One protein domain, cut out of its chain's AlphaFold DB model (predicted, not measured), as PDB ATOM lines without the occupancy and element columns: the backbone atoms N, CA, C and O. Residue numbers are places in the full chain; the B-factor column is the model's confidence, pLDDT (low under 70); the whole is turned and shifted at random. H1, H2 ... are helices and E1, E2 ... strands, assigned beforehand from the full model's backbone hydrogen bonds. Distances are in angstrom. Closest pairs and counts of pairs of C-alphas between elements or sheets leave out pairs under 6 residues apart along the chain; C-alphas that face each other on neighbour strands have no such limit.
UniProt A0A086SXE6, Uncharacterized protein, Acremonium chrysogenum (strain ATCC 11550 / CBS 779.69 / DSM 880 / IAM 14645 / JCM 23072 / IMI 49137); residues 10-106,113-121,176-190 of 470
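What this domain is: This is residues 10 to 106, 113 to 121 and 176 to 190 of the 470 residues of an uncharacterized protein of Acremonium chrysogenum (strain ATCC 11550 / CBS 779.69 / DSM 880 / IAM 14645 / JCM 23072 / IMI 49137) (UniProt A0A086SXE6). A short two-stranded ribbon, E1 and E2, and the helix H4 lie near the middle of an elongated, loosely joined body, with a loop-rich end holding H2 and H3 on one side and the helical hairpin of H4 and H5, with H6 near it, toward the other. H7, the longest helix, passes from H6 toward the ribbon, and H1 lies off to one side, apart from the other helices. The printed part has 121 residues, with seven named helices and two named strands in the order H1 E1 H2 H3 E2 H4 H5 H6 H7; the sheet, E1 - E2, is antiparallel and the class is mostly helix. It is only just compact, close to loose, with a radius of gyration of the C-alphas of 16.0 A and spans of 51 by 28 by 26 A.

How they stand to each other: H1, residues 10 to 17, is apart from E2, residues 63 to 67. E1, residues 29 to 33, is the antiparallel neighbour of E2, at 146 degrees between their directions; N 30 and O 66 are 2.9 A apart, as are N 64 and O 32, within hydrogen-bond range. H2, residues 41 to 44, is apart from H3, residues 59 to 62. The closest C-alphas of E2 and H4, residues 73 to 78, are those of Pro 67 and Ala 74, 5.3 A apart. H4 and H5, residues 83 to 94, form a helical hairpin and touch, the closest C-alphas being those of Leu 76 and Ala 86, 5.2 A apart, at a steep tilt of 43 degrees, opposite ways. H6, residues 116 to 121, is close to H5 but not clearly touching, with the C-alphas of Leu 89 and Met 120 closest at 7.3 A. H7, residues 176 to 190, touches H6 with residues 177 to 181 alone, at a shallow tilt of 21 degrees, opposite ways; the closest C-alphas are those of Leu 117 and His 178, 7.2 A apart. Each O i to N i+4 pair is within hydrogen-bond range in H1, H4, H5, H6 and H7; H2 and H3 are too short for such a pair.

Where its parts are: H1 begins at C-alpha 10, (-41.129, 19.132, -27.239). E1 is 13.4 A long and E2 13.1 A. H5 measures 16.1 A and begins at C-alpha 83, (-27.212, 32.156, -2.966). H7 measures 21.0 A and ends at C-alpha 190, (-48.688, 22.476, -17.550).

The domain as a whole: The C-alphas farthest apart are those of Asp 47 and His 99, 52.0 A. Residues 107 to 112 and 122 to 175 are not printed, with C-alpha gaps of 8.7 A and 10.1 A. The links H1 to E1 and H2 to H3 are long. Residues 102 to 103 pair with 113 to 114, parallel. The mean pLDDT of the printed part is 94.9, and no printed residue is under 70.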
ATOM      1  N   LEU A  10     -40.389  18.623 -26.080       96.38
ATOM      2  CA  LEU A  10     -41.129  19.132 -27.239       96.38
ATOM      3  C   LEU A  10     -41.782  20.481 -26.937       96.38
ATOM      4  O   LEU A  10     -41.761  21.367 -27.788       96.38
ATOM      5  N   ASP A  11     -42.341  20.650 -25.736       97.06
ATOM      6  CA  ASP A  11     -42.916  21.933 -25.313       97.06
ATOM      7  C   ASP A  11     -41.833  23.014 -25.198       97.06
ATOM      8  O   ASP A  11     -42.010  24.119 -25.706       97.06
ATOM      9  N   ALA A  12     -40.675  22.686 -24.618       97.44
ATOM     10  CA  ALA A  12     -39.538  23.594 -24.527       97.44
ATOM     11  C   ALA A  12     -39.048  24.038 -25.914       97.44
ATOM     12  O   ALA A  12     -38.900  25.238 -26.146       97.44
ATOM     13  N   ALA A  13     -38.851  23.097 -26.845       97.00
ATOM     14  CA  ALA A  13     -38.438  23.415 -28.212       97.00
ATOM     15  C   ALA A  13     -39.482  24.285 -28.931       97.00
ATOM     16  O   ALA A  13     -39.137  25.282 -29.563       97.00
ATOM     17  N   HIS A  14     -40.769  23.953 -28.793       96.38
ATOM     18  CA  HIS A  14     -41.852  24.749 -29.360       96.38
ATOM     19  C   HIS A  14     -41.854  26.180 -28.807       96.38
ATOM     20  O   HIS A  14     -41.859  27.127 -29.590       96.38
ATOM     21  N   LEU A  15     -41.801  26.353 -27.481       96.56
ATOM     22  CA  LEU A  15     -41.798  27.673 -26.843       96.56
ATOM     23  C   LEU A  15     -40.555  28.501 -27.200       96.56
ATOM     24  O   LEU A  15     -40.676  29.713 -27.362       96.56
ATOM     25  N   GLN A  16     -39.388  27.868 -27.356       96.62
ATOM     26  CA  GLN A  16     -38.170  28.533 -27.833       96.62
ATOM     27  C   GLN A  16     -38.329  29.029 -29.270       96.62
ATOM     28  O   GLN A  16     -38.036  30.189 -29.550       96.62
ATOM     29  N   ASN A  17     -38.865  28.190 -30.161       95.56
ATOM     30  CA  ASN A  17     -39.071  28.545 -31.567       95.56
ATOM     31  C   ASN A  17     -40.027  29.731 -31.753       95.56
ATOM     32  O   ASN A  17     -39.879  30.483 -32.711       95.56
ATOM     33  N   VAL A  18     -40.990  29.913 -30.845       95.25
ATOM     34  CA  VAL A  18     -41.928  31.049 -30.873       95.25
ATOM     35  C   VAL A  18     -41.499  32.221 -29.979       95.25
ATOM     36  O   VAL A  18     -42.289  33.130 -29.750       95.25
ATOM     37  N   GLY A  19     -40.273  32.209 -29.441       95.38
ATOM     38  CA  GLY A  19     -39.725  33.312 -28.640       95.38
ATOM     39  C   GLY A  19     -40.310  33.460 -27.229       95.38
ATOM     40  O   GLY A  19     -40.047  34.456 -26.561       95.38
ATOM     41  N   LEU A  20     -41.070  32.476 -26.738       96.69
ATOM     42  CA  LEU A  20     -41.714  32.495 -25.414       96.69
ATOM     43  C   LEU A  20     -40.872  31.818 -24.319       96.69
ATOM     44  O   LEU A  20     -41.304  31.732 -23.166       96.69
ATOM     45  N   LEU A  21     -39.684  31.325 -24.668       97.31
ATOM     46  CA  LEU A  21     -38.754  30.659 -23.763       97.31
ATOM     47  C   LEU A  21     -37.312  30.910 -24.210       97.31
ATOM     48  O   LEU A  21     -36.998  30.786 -25.390       97.31
ATOM     49  N   THR A  22     -36.420  31.225 -23.273       97.00
ATOM     50  CA  THR A  22     -34.983  31.345 -23.562       97.00
ATOM     51  C   THR A  22     -34.265  30.001 -23.425       97.00
ATOM     52  O   THR A  22     -34.788  29.035 -22.859       97.00
ATOM     53  N   ALA A  23     -33.027  29.930 -23.911       95.94
ATOM     54  CA  ALA A  23     -32.111  28.869 -23.503       95.94
ATOM     55  C   ALA A  23     -31.811  28.964 -21.989       95.94
ATOM     56  O   ALA A  23     -31.909  30.064 -21.421       95.94
ATOM     57  N   PRO A  24     -31.465  27.842 -21.329       95.88
ATOM     58  CA  PRO A  24     -30.846  27.867 -20.008       95.88
ATOM     59  C   PRO A  24     -29.577  28.714 -20.003       95.88
ATOM     60  O   PRO A  24     -28.804  28.672 -20.956       95.88
ATOM     61  N   ASN A  25     -29.359  29.457 -18.925       95.88
ATOM     62  CA  ASN A  25     -28.081  30.098 -18.635       95.88
ATOM     63  C   ASN A  25     -27.194  29.199 -17.763       95.88
ATOM     64  O   ASN A  25     -27.631  28.162 -17.259       95.88
ATOM     65  N   ASP A  26     -25.968  29.653 -17.514       95.44
ATOM     66  CA  ASP A  26     -24.959  28.924 -16.730       95.44
ATOM     67  C   ASP A  26     -25.371  28.679 -15.269       95.44
ATOM     68  O   ASP A  26     -24.809  27.825 -14.589       95.44
ATOM     69  N   ARG A  27     -26.389  29.399 -14.780       95.44
ATOM     70  CA  ARG A  27     -26.961  29.203 -13.441       95.44
ATOM     71  C   ARG A  27     -28.046  28.124 -13.403       95.44
ATOM     72  O   ARG A  27     -28.645  27.911 -12.354       95.44
ATOM     73  N   GLY A  28     -28.337  27.461 -14.523       96.44
ATOM     74  CA  GLY A  28     -29.399  26.457 -14.609       96.44
ATOM     75  C   GLY A  28     -30.802  27.061 -14.529       96.44
ATOM     76  O   GLY A  28     -31.731  26.409 -14.055       96.44
ATOM     77  N   THR A  29     -30.963  28.312 -14.969       97.62
ATOM     78  CA  THR A  29     -32.262  29.001 -15.050       97.62
ATOM     79  C   THR A  29     -32.569  29.404 -16.484       97.62
ATOM     80  O   THR A  29     -31.668  29.585 -17.299       97.62
ATOM     81  N   ARG A  30     -33.848  29.576 -16.806       96.75
ATOM     82  CA  ARG A  30     -34.324  30.082 -18.099       96.75
ATOM     83  C   ARG A  30     -35.481  31.052 -17.878       96.75
ATOM     84  O   ARG A  30     -36.150  31.006 -16.847       96.75
ATOM     85  N   ARG A  31     -35.723  31.943 -18.838       97.06
ATOM     86  CA  ARG A  31     -36.845  32.887 -18.796       97.06
ATOM     87  C   ARG A  31     -37.992  32.354 -19.636       97.06
ATOM     88  O   ARG A  31     -37.791  31.997 -20.794       97.06
ATOM     89  N   MET A  32     -39.183  32.328 -19.056       97.19
ATOM     90  CA  MET A  32     -40.410  31.839 -19.676       97.19
ATOM     91  C   MET A  32     -41.469  32.938 -19.657       97.19
ATOM     92  O   MET A  32     -41.640  33.619 -18.645       97.19
ATOM     93  N   HIS A  33     -42.179  33.117 -20.768       97.12
ATOM     94  CA  HIS A  33     -43.239  34.114 -20.856       97.12
ATOM     95  C   HIS A  33     -44.331  33.824 -19.817       97.12
ATOM     96  O   HIS A  33     -44.812  32.690 -19.728       97.12
ATOM     97  N   LYS A  34     -44.765  34.839 -19.058       95.62
ATOM     98  CA  LYS A  34     -45.664  34.666 -17.906       95.62
ATOM     99  C   LYS A  34     -46.946  33.938 -18.283       95.62
ATOM    100  O   LYS A  34     -47.285  32.960 -17.637       95.62
ATOM    101  N   ARG A  35     -47.552  34.280 -19.427       94.44
ATOM    102  CA  ARG A  35     -48.722  33.589 -20.021       94.44
ATOM    103  C   ARG A  35     -48.571  32.084 -20.294       94.44
ATOM    104  O   ARG A  35     -49.524  31.447 -20.734       94.44
ATOM    105  N   ARG A  36     -47.383  31.501 -20.124       94.88
ATOM    106  CA  ARG A  36     -47.109  30.083 -20.404       94.88
ATOM    107  C   ARG A  36     -46.651  29.294 -19.182       94.88
ATOM    108  O   ARG A  36     -46.485  28.085 -19.314       94.88
ATOM    109  N   LEU A  37     -46.496  29.934 -18.022       94.38
ATOM    110  CA  LEU A  37     -45.973  29.302 -16.808       94.38
ATOM    111  C   LEU A  37     -46.832  28.109 -16.391       94.38
ATOM    112  O   LEU A  37     -46.410  26.964 -16.503       94.38
ATOM    113  N   ASN A  38     -48.060  28.368 -15.969       90.94
ATOM    114  CA  ASN A  38     -48.993  27.358 -15.506       90.94
ATOM    115  C   ASN A  38     -50.315  27.441 -16.280       90.94
ATOM    116  O   ASN A  38     -50.466  28.202 -17.238       90.94
ATOM    117  N   ARG A  39     -51.276  26.603 -15.893       84.19
ATOM    118  CA  ARG A  39     -52.548  26.458 -16.611       84.19
ATOM    119  C   ARG A  39     -53.440  27.704 -16.604       84.19
ATOM    120  O   ARG A  39     -54.240  27.836 -17.513       84.19
ATOM    121  N   SER A  40     -53.309  28.567 -15.596       84.88
ATOM    122  CA  SER A  40     -54.140  29.771 -15.415       84.88
ATOM    123  C   SER A  40     -53.415  31.037 -15.868       84.88
ATOM    124  O   SER A  40     -53.909  32.153 -15.706       84.88
ATOM    125  N   SER A  41     -52.180  30.888 -16.350       90.12
ATOM    126  CA  SER A  41     -51.316  32.031 -16.585       90.12
ATOM    127  C   SER A  41     -51.718  32.854 -17.801       90.12
ATOM    128  O   SER A  41     -51.387  34.037 -17.827       90.12
ATOM    129  N   ASP A  42     -52.381  32.260 -18.799       87.94
ATOM    130  CA  ASP A  42     -52.828  32.990 -19.990       87.94
ATOM    131  C   ASP A  42     -53.902  34.015 -19.621       87.94
ATOM    132  O   ASP A  42     -53.814  35.158 -20.056       87.94
ATOM    133  N   GLU A  43     -54.854  33.628 -18.768       83.06
ATOM    134  CA  GLU A  43     -55.919  34.486 -18.248       83.06
ATOM    135  C   GLU A  43     -55.376  35.514 -17.254       83.06
ATOM    136  O   GLU A  43     -55.716  36.695 -17.329       83.06
ATOM    137  N   GLU A  44     -54.505  35.085 -16.335       85.69
ATOM    138  CA  GLU A  44     -53.925  35.971 -15.319       85.69
ATOM    139  C   GLU A  44     -53.090  37.099 -15.939       85.69
ATOM    140  O   GLU A  44     -53.074  38.210 -15.414       85.69
ATOM    141  N   ASN A  45     -52.408  36.805 -17.048       89.44
ATOM    142  CA  ASN A  45     -51.482  37.711 -17.722       89.44
ATOM    143  C   ASN A  45     -51.981  38.079 -19.127       89.44
ATOM    144  O   ASN A  45     -51.172  38.309 -20.028       89.44
ATOM    145  N   GLN A  46     -53.298  38.067 -19.350       88.12
ATOM    146  CA  GLN A  46     -53.893  38.311 -20.670       88.12
ATOM    147  C   GLN A  46     -53.550  39.694 -21.243       88.12
ATOM    148  O   GLN A  46     -53.566  39.877 -22.460       88.12
ATOM    149  N   ASP A  47     -53.226  40.646 -20.368       89.69
ATOM    150  CA  ASP A  47     -52.785  42.005 -20.677       89.69
ATOM    151  C   ASP A  47     -51.350  42.068 -21.219       89.69
ATOM    152  O   ASP A  47     -50.975  43.069 -21.825       89.69
ATOM    153  N   ILE A  48     -50.559  41.003 -21.056       92.19
ATOM    154  CA  ILE A  48     -49.187  40.925 -21.562       92.19
ATOM    155  C   ILE A  48     -49.202  40.429 -23.026       92.19
ATOM    156  O   ILE A  48     -49.660  39.306 -23.299       92.19
ATOM    157  N   PRO A  49     -48.678  41.212 -23.990       94.06
ATOM    158  CA  PRO A  49     -48.558  40.778 -25.382       94.06
ATOM    159  C   PRO A  49     -47.594  39.590 -25.532       94.06
ATOM    160  O   PRO A  49     -46.560  39.540 -24.875       94.06
ATOM    161  N   LEU A  50     -47.919  38.625 -26.401       93.69
ATOM    162  CA  LEU A  50     -47.083  37.428 -26.626       93.69
ATOM    163  C   LEU A  50     -45.867  37.685 -27.528       93.69
ATOM    164  O   LEU A  50     -44.990  36.834 -27.619       93.69
ATOM    165  N   ASP A  51     -45.824  38.821 -28.214       93.25
ATOM    166  CA  ASP A  51     -44.758  39.236 -29.130       93.25
ATOM    167  C   ASP A  51     -43.638  40.028 -28.432       93.25
ATOM    168  O   ASP A  51     -42.721  40.531 -29.085       93.25
ATOM    169  N   VAL A  52     -43.663  40.112 -27.095       93.00
ATOM    170  CA  VAL A  52     -42.593  40.748 -26.321       93.00
ATOM    171  C   VAL A  52     -41.297  39.951 -26.467       93.00
ATOM    172  O   VAL A  52     -41.167  38.825 -25.986       93.00
ATOM    173  N   HIS A  53     -40.293  40.568 -27.092       90.38
ATOM    174  CA  HIS A  53     -38.989  39.942 -27.282       90.38
ATOM    175  C   HIS A  53     -38.239  39.790 -25.940       90.38
ATOM    176  O   HIS A  53     -38.159  40.778 -25.199       90.38
ATOM    177  N   PRO A  54     -37.606  38.636 -25.631       87.50
ATOM    178  CA  PRO A  54     -36.939  38.394 -24.342       87.50
ATOM    179  C   PRO A  54     -35.825  39.385 -23.963       87.50
ATOM    180  O   PRO A  54     -35.501  39.528 -22.784       87.50
ATOM    181  N   GLN A  55     -35.223  40.061 -24.946       87.50
ATOM    182  CA  GLN A  55     -34.161  41.058 -24.738       87.50
ATOM    183  C   GLN A  55     -34.677  42.507 -24.671       87.50
ATOM    184  O   GLN A  55     -33.890  43.428 -24.482       87.50
ATOM    185  N   SER A  56     -35.981  42.730 -24.853       92.19
ATOM    186  CA  SER A  56     -36.571  44.070 -24.758       92.19
ATOM    187  C   SER A  56     -36.682  44.539 -23.303       92.19
ATOM    188  O   SER A  56     -36.720  43.724 -22.381       92.19
ATOM    189  N   ALA A  57     -36.815  45.850 -23.087       90.06
ATOM    190  CA  ALA A  57     -37.092  46.399 -21.756       90.06
ATOM    191  C   ALA A  57     -38.409  45.851 -21.166       90.06
ATOM    192  O   ALA A  57     -38.468  45.503 -19.990       90.06
ATOM    193  N   ALA A  58     -39.435  45.666 -22.006       90.38
ATOM    194  CA  ALA A  58     -40.722  45.088 -21.611       90.38
ATOM    195  C   ALA A  58     -40.625  43.613 -21.171       90.38
ATOM    196  O   ALA A  58     -41.530  43.088 -20.520       90.38
ATOM    197  N   ALA A  59     -39.521  42.923 -21.481       91.31
ATOM    198  CA  ALA A  59     -39.344  41.525 -21.119       91.31
ATOM    199  C   ALA A  59     -39.311  41.300 -19.601       91.31
ATOM    200  O   ALA A  59     -39.626  40.198 -19.149       91.31
ATOM    201  N   GLN A  60     -38.896  42.296 -18.811       90.38
ATOM    202  CA  GLN A  60     -38.869  42.183 -17.349       90.38
ATOM    203  C   GLN A  60     -40.273  41.926 -16.783       90.38
ATOM    204  O   GLN A  60     -40.440  41.104 -15.883       90.38
ATOM    205  N   ASP A  61     -41.284  42.551 -17.380       90.56
ATOM    206  CA  ASP A  61     -42.675  42.369 -16.981       90.56
ATOM    207  C   ASP A  61     -43.325  41.172 -17.671       90.56
ATOM    208  O   ASP A  61     -44.190  40.532 -17.073       90.56
ATOM    209  N   ALA A  62     -42.888  40.816 -18.882       95.25
ATOM    210  CA  ALA A  62     -43.489  39.733 -19.656       95.25
ATOM    211  C   ALA A  62     -42.955  38.328 -19.327       95.25
ATOM    212  O   ALA A  62     -43.650  37.342 -19.569       95.25
ATOM    213  N   PHE A  63     -41.748  38.204 -18.765       96.75
ATOM    214  CA  PHE A  63     -41.106  36.913 -18.495       96.75
ATOM    215  C   PHE A  63     -40.848  36.704 -17.004       96.75
ATOM    216  O   PHE A  63     -40.496  37.633 -16.285       96.75
ATOM    217  N   ALA A  64     -40.959  35.456 -16.558       96.12
ATOM    218  CA  ALA A  64     -40.483  35.013 -15.254       96.12
ATOM    219  C   ALA A  64     -39.246  34.123 -15.421       96.12
ATOM    220  O   ALA A  64     -39.126  33.380 -16.398       96.12
ATOM    221  N   THR A  65     -38.327  34.197 -14.461       97.19
ATOM    222  CA  THR A  65     -37.166  33.305 -14.387       97.19
ATOM    223  C   THR A  65     -37.550  32.055 -13.607       97.19
ATOM    224  O   THR A  65     -38.018  32.155 -12.475       97.19
ATOM    225  N   ILE A  66     -37.337  30.884 -14.204       97.88
ATOM    226  CA  ILE A  66     -37.596  29.582 -13.584       97.88
ATOM    227  C   ILE A  66     -36.337  28.705 -13.647       97.88
ATOM    228  O   ILE A  66     -35.520  28.877 -14.560       97.88
ATOM    229  N   PRO A  67     -36.161  27.757 -12.714       98.12
ATOM    230  CA  PRO A  67     -35.134  26.732 -12.829       98.12
ATOM    231  C   PRO A  67     -35.350  25.868 -14.075       98.12
ATOM    232  O   PRO A  67     -36.463  25.728 -14.583       98.12
ATOM    233  N   ASP A  68     -34.272  25.268 -14.558       97.50
ATOM    234  CA  ASP A  68     -34.319  24.276 -15.627       97.50
ATOM    235  C   ASP A  68     -34.804  22.904 -15.131       97.50
ATOM    236  O   ASP A  68     -35.625  22.229 -15.755       97.50
ATOM    237  N   GLN A  69     -34.295  22.516 -13.963       97.62
ATOM    238  CA  GLN A  69     -34.531  21.235 -13.312       97.62
ATOM    239  C   GLN A  69     -35.228  21.472 -11.975       97.62
ATOM    240  O   GLN A  69     -34.797  22.322 -11.196       97.62
ATOM    241  N   LEU A  70     -36.263  20.684 -11.685       97.25
ATOM    242  CA  LEU A  70     -37.049  20.768 -10.456       97.25
ATOM    243  C   LEU A  70     -36.186  20.502  -9.217       97.25
ATOM    244  O   LEU A  70     -36.327  21.195  -8.216       97.25
ATOM    245  N   ILE A  71     -35.244  19.562  -9.304       97.62
ATOM    246  CA  ILE A  71     -34.272  19.265  -8.246       97.62
ATOM    247  C   ILE A  71     -32.927  19.844  -8.677       97.62
ATOM    248  O   ILE A  71     -32.211  19.254  -9.485       97.62
ATOM    249  N   SER A  72     -32.614  21.043  -8.188       98.00
ATOM    250  CA  SER A  72     -31.383  21.756  -8.533       98.00
ATOM    251  C   SER A  72     -31.037  22.842  -7.515       98.00
ATOM    252  O   SER A  72     -31.887  23.294  -6.746       98.00
ATOM    253  N   ARG A  73     -29.791  23.329  -7.575       98.19
ATOM    254  CA  ARG A  73     -29.361  24.567  -6.907       98.19
ATOM    255  C   ARG A  73     -30.262  25.756  -7.262       98.19
ATOM    256  O   ARG A  73     -30.674  26.495  -6.377       98.19
ATOM    257  N   ALA A  74     -30.597  25.910  -8.545       98.44
ATOM    258  CA  ALA A  74     -31.461  26.985  -9.030       98.44
ATOM    259  C   ALA A  74     -32.862  26.933  -8.400       98.44
ATOM    260  O   ALA A  74     -33.441  27.975  -8.101       98.44
ATOM    261  N   THR A  75     -33.391  25.734  -8.132       98.56
ATOM    262  CA  THR A  75     -34.648  25.589  -7.391       98.56
ATOM    263  C   THR A  75     -34.543  26.124  -5.969       98.56
ATOM    264  O   THR A  75     -35.479  26.774  -5.517       98.56
ATOM    265  N   LEU A  76     -33.428  25.902  -5.265       98.69
ATOM    266  CA  LEU A  76     -33.245  26.416  -3.901       98.69
ATOM    267  C   LEU A  76     -33.276  27.952  -3.871       98.69
ATOM    268  O   LEU A  76     -33.951  28.536  -3.024       98.69
ATOM    269  N   GLU A  77     -32.622  28.610  -4.828       98.62
ATOM    270  CA  GLU A  77     -32.726  30.068  -4.976       98.62
ATOM    271  C   GLU A  77     -34.160  30.498  -5.303       98.62
ATOM    272  O   GLU A  77     -34.714  31.375  -4.639       98.62
ATOM    273  N   TYR A  78     -34.797  29.830  -6.272       98.44
ATOM    274  CA  TYR A  78     -36.164  30.139  -6.693       98.44
ATOM    275  C   TYR A  78     -37.156  30.072  -5.525       98.44
ATOM    276  O   TYR A  78     -37.965  30.982  -5.336       98.44
ATOM    277  N   VAL A  79     -37.086  29.031  -4.689       98.38
ATOM    278  CA  VAL A  79     -38.006  28.882  -3.548       98.38
ATOM    279  C   VAL A  79     -37.718  29.860  -2.407       98.38
ATOM    280  O   VAL A  79     -38.522  29.962  -1.484       98.38
ATOM    281  N   GLY A  80     -36.643  30.648  -2.502       98.19
ATOM    282  CA  GLY A  80     -36.413  31.824  -1.668       98.19
ATOM    283  C   GLY A  80     -35.178  31.777  -0.776       98.19
ATOM    284  O   GLY A  80     -35.011  32.678   0.050       98.19
ATOM    285  N   PHE A  81     -34.310  30.772  -0.913       98.75
ATOM    286  CA  PHE A  81     -33.019  30.782  -0.225       98.75
ATOM    287  C   PHE A  81     -32.061  31.792  -0.871       98.75
ATOM    288  O   PHE A  81     -32.129  32.085  -2.061       98.75
ATOM    289  N   SER A  82     -31.169  32.357  -0.061       98.62
ATOM    290  CA  SER A  82     -30.028  33.136  -0.545       98.62
ATOM    291  C   SER A  82     -29.054  32.250  -1.323       98.62
ATOM    292  O   SER A  82     -29.006  31.044  -1.091       98.62
ATOM    293  N   GLU A  83     -28.236  32.856  -2.181       98.31
ATOM    294  CA  GLU A  83     -27.212  32.156  -2.966       98.31
ATOM    295  C   GLU A  83     -26.303  31.284  -2.081       98.31
ATOM    296  O   GLU A  83     -26.220  30.073  -2.268       98.31
ATOM    297  N   ALA A  84     -25.743  31.865  -1.014       98.50
ATOM    298  CA  ALA A  84     -24.879  31.146  -0.077       98.50
ATOM    299  C   ALA A  84     -25.583  29.958   0.605       98.50
ATOM    300  O   ALA A  84     -24.984  28.901   0.821       98.50
ATOM    301  N   LYS A  85     -26.870  30.103   0.952       98.44
ATOM    302  CA  LYS A  85     -27.639  29.009   1.557       98.44
ATOM    303  C   LYS A  85     -28.003  27.939   0.530       98.44
ATOM    304  O   LYS A  85     -27.962  26.757   0.870       98.44
ATOM    305  N   ALA A  86     -28.336  28.336  -0.696       98.62
ATOM    306  CA  ALA A  86     -28.587  27.426  -1.804       98.62
ATOM    307  C   ALA A  86     -27.335  26.599  -2.133       98.62
ATOM    308  O   ALA A  86     -27.454  25.388  -2.283       98.62
ATOM    309  N   ASP A  87     -26.144  27.207  -2.138       98.56
ATOM    310  CA  ASP A  87     -24.864  26.506  -2.302       98.56
ATOM    311  C   ASP A  87     -24.633  25.467  -1.202       98.56
ATOM    312  O   ASP A  87     -24.324  24.308  -1.487       98.56
ATOM    313  N   ALA A  88     -24.833  25.855   0.060       98.50
ATOM    314  CA  ALA A  88     -24.655  24.956   1.196       98.50
ATOM    315  C   ALA A  88     -25.626  23.760   1.152       98.50
ATOM    316  O   ALA A  88     -25.208  22.612   1.313       98.50
ATOM    317  N   LEU A  89     -26.915  24.022   0.910       98.31
ATOM    318  CA  LEU A  89     -27.944  22.983   0.809       98.31
ATOM    319  C   LEU A  89     -27.723  22.088  -0.415       98.31
ATOM    320  O   LEU A  89     -27.857  20.870  -0.324       98.31
ATOM    321  N   TRP A  90     -27.352  22.663  -1.559       98.25
ATOM    322  CA  TRP A  90     -27.075  21.887  -2.762       98.25
ATOM    323  C   TRP A  90     -25.863  20.981  -2.577       98.25
ATOM    324  O   TRP A  90     -25.951  19.794  -2.875       98.25
ATOM    325  N   SER A  91     -24.774  21.507  -2.008       98.12
ATOM    326  CA  SER A  91     -23.572  20.727  -1.710       98.12
ATOM    327  C   SER A  91     -23.881  19.542  -0.795       98.12
ATOM    328  O   SER A  91     -23.443  18.423  -1.062       98.12
ATOM    329  N   GLN A  92     -24.696  19.739   0.245       97.25
ATOM    330  CA  GLN A  92     -25.126  18.642   1.112       97.25
ATOM    331  C   GLN A  92     -26.056  17.655   0.385       97.25
ATOM    332  O   GLN A  92     -25.919  16.448   0.574       97.25
ATOM    333  N   TRP A  93     -26.981  18.132  -0.454       96.50
ATOM    334  CA  TRP A  93     -27.857  17.263  -1.244       96.50
ATOM    335  C   TRP A  93     -27.069  16.388  -2.220       96.50
ATOM    336  O   TRP A  93     -27.373  15.206  -2.353       96.50
ATOM    337  N   THR A  94     -26.055  16.934  -2.898       96.31
ATOM    338  CA  THR A  94     -25.229  16.188  -3.861       96.31
ATOM    339  C   THR A  94     -24.234  15.254  -3.185       96.31
ATOM    340  O   THR A  94     -23.999  14.166  -3.700       96.31
ATOM    341  N   ASN A  95     -23.707  15.640  -2.020       96.06
ATOM    342  CA  ASN A  95     -22.806  14.828  -1.198       96.06
ATOM    343  C   ASN A  95     -23.585  14.080  -0.103       96.06
ATOM    344  O   ASN A  95     -23.223  14.114   1.074       96.06
ATOM    345  N   TRP A  96     -24.696  13.448  -0.493       94.56
ATOM    346  CA  TRP A  96     -25.587  12.760   0.438       94.56
ATOM    347  C   TRP A  96     -24.861  11.598   1.133       94.56
ATOM    348  O   TRP A  96     -24.132  10.856   0.465       94.56
ATOM    349  N   PRO A  97     -25.030  11.413   2.456       91.69
ATOM    350  CA  PRO A  97     -24.348  10.344   3.169       91.69
ATOM    351  C   PRO A  97     -24.770   8.961   2.641       91.69
ATOM    352  O   PRO A  97     -25.941   8.759   2.313       91.69
ATOM    353  N   PRO A  98     -23.852   7.977   2.623       86.31
ATOM    354  CA  PRO A  98     -24.153   6.617   2.161       86.31
ATOM    355  C   PRO A  98     -25.065   5.843   3.126       86.31
ATOM    356  O   PRO A  98     -25.593   4.790   2.778       86.31
ATOM    357  N   HIS A  99     -25.232   6.345   4.351       85.88
ATOM    358  CA  HIS A  99     -26.072   5.759   5.388       85.88
ATOM    359  C   HIS A  99     -27.196   6.736   5.741       85.88
ATOM    360  O   HIS A  99     -26.930   7.897   6.051       85.88
ATOM    361  N   GLY A 100     -28.443   6.266   5.721       85.12
ATOM    362  CA  GLY A 100     -29.621   7.081   6.018       85.12
ATOM    363  C   GLY A 100     -30.766   6.834   5.032       85.12
ATOM    364  O   GLY A 100     -30.725   5.856   4.286       85.12
ATOM    365  N   PRO A 101     -31.804   7.691   5.039       92.38
ATOM    366  CA  PRO A 101     -32.844   7.634   4.020       92.38
ATOM    367  C   PRO A 101     -32.252   7.948   2.639       92.38
ATOM    368  O   PRO A 101     -31.420   8.852   2.517       92.38
ATOM    369  N   SER A 102     -32.696   7.231   1.609       93.38
ATOM    370  CA  SER A 102     -32.334   7.521   0.217       93.38
ATOM    371  C   SER A 102     -32.985   8.825  -0.244       93.38
ATOM    372  O   SER A 102     -33.981   9.271   0.329       93.38
ATOM    373  N   ARG A 103     -32.442   9.481  -1.268       94.38
ATOM    374  CA  ARG A 103     -33.084  10.642  -1.899       94.38
ATOM    375  C   ARG A 103     -34.149  10.191  -2.888       94.38
ATOM    376  O   ARG A 103     -34.094   9.088  -3.426       94.38
ATOM    377  N   GLU A 104     -35.070  11.093  -3.215       94.00
ATOM    378  CA  GLU A 104     -36.036  10.871  -4.305       94.00
ATOM    379  C   GLU A 104     -35.408  10.708  -5.697       94.00
ATOM    380  O   GLU A 104     -36.062  10.251  -6.625       94.00
ATOM    381  N   THR A 105     -34.128  11.051  -5.834       91.69
ATOM    382  CA  THR A 105     -33.342  10.868  -7.059       91.69
ATOM    383  C   THR A 105     -32.514   9.586  -7.075       91.69
ATOM    384  O   THR A 105     -31.899   9.284  -8.096       91.69
ATOM    385  N   ASP A 106     -32.423   8.880  -5.947       91.31
ATOM    386  CA  ASP A 106     -31.667   7.633  -5.854       91.31
ATOM    387  C   ASP A 106     -32.525   6.456  -6.355       91.31
ATOM    388  O   ASP A 106     -33.756   6.553  -6.352       91.31
ATOM    389  N   GLN A 113     -37.483   7.235   2.005       92.44
ATOM    390  CA  GLN A 113     -37.040   8.215   1.021       92.44
ATOM    391  C   GLN A 113     -37.221   9.652   1.538       92.44
ATOM    392  O   GLN A 113     -38.234  10.006   2.151       92.44
ATOM    393  N   MET A 114     -36.221  10.494   1.299       94.75
ATOM    394  CA  MET A 114     -36.221  11.925   1.564       94.75
ATOM    395  C   MET A 114     -36.534  12.678   0.269       94.75
ATOM    396  O   MET A 114     -35.737  12.668  -0.670       94.75
ATOM    397  N   SER A 115     -37.675  13.367   0.233       95.62
ATOM    398  CA  SER A 115     -37.982  14.281  -0.869       95.62
ATOM    399  C   SER A 115     -37.180  15.573  -0.755       95.62
ATOM    400  O   SER A 115     -36.857  16.022   0.352       95.62
ATOM    401  N   PHE A 116     -36.906  16.218  -1.888       97.19
ATOM    402  CA  PHE A 116     -36.162  17.473  -1.922       97.19
ATOM    403  C   PHE A 116     -36.888  18.577  -1.144       97.19
ATOM    404  O   PHE A 116     -36.273  19.311  -0.373       97.19
ATOM    405  N   LEU A 117     -38.223  18.606  -1.234       96.88
ATOM    406  CA  LEU A 117     -39.086  19.498  -0.457       96.88
ATOM    407  C   LEU A 117     -38.939  19.309   1.058       96.88
ATOM    408  O   LEU A 117     -38.799  20.286   1.801       96.88
ATOM    409  N   LYS A 118     -38.961  18.059   1.531       95.94
ATOM    410  CA  LYS A 118     -38.804  17.749   2.958       95.94
ATOM    411  C   LYS A 118     -37.395  18.090   3.440       95.94
ATOM    412  O   LYS A 118     -37.243  18.625   4.536       95.94
ATOM    413  N   TYR A 119     -36.387  17.827   2.614       97.00
ATOM    414  CA  TYR A 119     -35.006  18.193   2.902       97.00
ATOM    415  C   TYR A 119     -34.843  19.709   3.070       97.00
ATOM    416  O   TYR A 119     -34.410  20.163   4.130       97.00
ATOM    417  N   MET A 120     -35.262  20.507   2.082       97.19
ATOM    418  CA  MET A 120     -35.064  21.958   2.131       97.19
ATOM    419  C   MET A 120     -35.871  22.632   3.243       97.19
ATOM    420  O   MET A 120     -35.394  23.563   3.884       97.19
ATOM    421  N   THR A 121     -37.067  22.129   3.553       96.81
ATOM    422  CA  THR A 121     -37.873  22.652   4.671       96.81
ATOM    423  C   THR A 121     -37.358  22.209   6.041       96.81
ATOM    424  O   THR A 121     -37.659  22.847   7.054       96.81
ATOM    425  N   THR A 176     -44.028  29.583   2.408       98.25
ATOM    426  CA  THR A 176     -43.492  30.245   1.204       98.25
ATOM    427  C   THR A 176     -42.692  29.275   0.336       98.25
ATOM    428  O   THR A 176     -42.948  29.186  -0.864       98.25
ATOM    429  N   VAL A 177     -41.773  28.509   0.936       98.19
ATOM    430  CA  VAL A 177     -40.972  27.506   0.212       98.19
ATOM    431  C   VAL A 177     -41.862  26.422  -0.395       98.19
ATOM    432  O   VAL A 177     -41.696  26.078  -1.563       98.19
ATOM    433  N   HIS A 178     -42.842  25.914   0.363       96.75
ATOM    434  CA  HIS A 178     -43.818  24.944  -0.136       96.75
ATOM    435  C   HIS A 178     -44.592  25.482  -1.333       96.75
ATOM    436  O   HIS A 178     -44.663  24.818  -2.362       96.75
ATOM    437  N   MET A 179     -45.165  26.680  -1.197       96.94
ATOM    438  CA  MET A 179     -45.938  27.315  -2.259       96.94
ATOM    439  C   MET A 179     -45.100  27.456  -3.530       96.94
ATOM    440  O   MET A 179     -45.521  26.985  -4.580       96.94
ATOM    441  N   ARG A 180     -43.889  28.017  -3.431       97.88
ATOM    442  CA  ARG A 180     -43.015  28.214  -4.595       97.88
ATOM    443  C   ARG A 180     -42.594  26.899  -5.251       97.88
ATOM    444  O   ARG A 180     -42.590  26.782  -6.473       97.88
ATOM    445  N   TYR A 181     -42.294  25.877  -4.453       97.56
ATOM    446  CA  TYR A 181     -41.944  24.561  -4.987       97.56
ATOM    447  C   TYR A 181     -43.116  23.891  -5.710       97.56
ATOM    448  O   TYR A 181     -42.955  23.398  -6.826       97.56
ATOM    449  N   TYR A 182     -44.310  23.907  -5.111       95.81
ATOM    450  CA  TYR A 182     -45.513  23.394  -5.767       95.81
ATOM    451  C   TYR A 182     -45.855  24.193  -7.023       95.81
ATOM    452  O   TYR A 182     -46.230  23.598  -8.025       95.81
ATOM    453  N   GLY A 183     -45.592  25.499  -7.019       95.88
ATOM    454  CA  GLY A 183     -45.563  26.347  -8.203       95.88
ATOM    455  C   GLY A 183     -44.807  25.758  -9.384       95.88
ATOM    456  O   GLY A 183     -45.361  25.606 -10.472       95.88
ATOM    457  N   LEU A 184     -43.547  25.380  -9.157       97.12
ATOM    458  CA  LEU A 184     -42.709  24.742 -10.175       97.12
ATOM    459  C   LEU A 184     -43.285  23.402 -10.641       97.12
ATOM    460  O   LEU A 184     -43.246  23.104 -11.835       97.12
ATOM    461  N   MET A 185     -43.866  22.613  -9.734       95.38
ATOM    462  CA  MET A 185     -44.568  21.379 -10.105       95.38
ATOM    463  C   MET A 185     -45.793  21.665 -10.987       95.38
ATOM    464  O   MET A 185     -46.042  20.936 -11.948       95.38
ATOM    465  N   GLY A 186     -46.514  22.757 -10.720       94.06
ATOM    466  CA  GLY A 186     -47.611  23.245 -11.555       94.06
ATOM    467  C   GLY A 186     -47.157  23.648 -12.957       94.06
ATOM    468  O   GLY A 186     -47.792  23.278 -13.948       94.06
ATOM    469  N   ILE A 187     -46.017  24.341 -13.062       96.06
ATOM    470  CA  ILE A 187     -45.383  24.674 -14.348       96.06
ATOM    471  C   ILE A 187     -44.998  23.398 -15.100       96.06
ATOM    472  O   ILE A 187     -45.288  23.259 -16.292       96.06
ATOM    473  N   GLN A 188     -44.405  22.430 -14.397       96.00
ATOM    474  CA  GLN A 188     -44.012  21.154 -14.982       96.00
ATOM    475  C   GLN A 188     -45.210  20.366 -15.508       96.00
ATOM    476  O   GLN A 188     -45.186  19.860 -16.632       96.00
ATOM    477  N   LYS A 189     -46.293  20.307 -14.730       93.38
ATOM    478  CA  LYS A 189     -47.549  19.693 -15.158       93.38
ATOM    479  C   LYS A 189     -48.103  20.381 -16.409       93.38
ATOM    480  O   LYS A 189     -48.365  19.708 -17.401       93.38
ATOM    481  N   ALA A 190     -48.191  21.713 -16.406       93.62
ATOM    482  CA  ALA A 190     -48.688  22.476 -17.550       93.62
ATOM    483  C   ALA A 190     -47.835  22.275 -18.815       93.62
ATOM    484  O   ALA A 190     -48.378  22.207 -19.919       93.62
TER     485      ALA A 190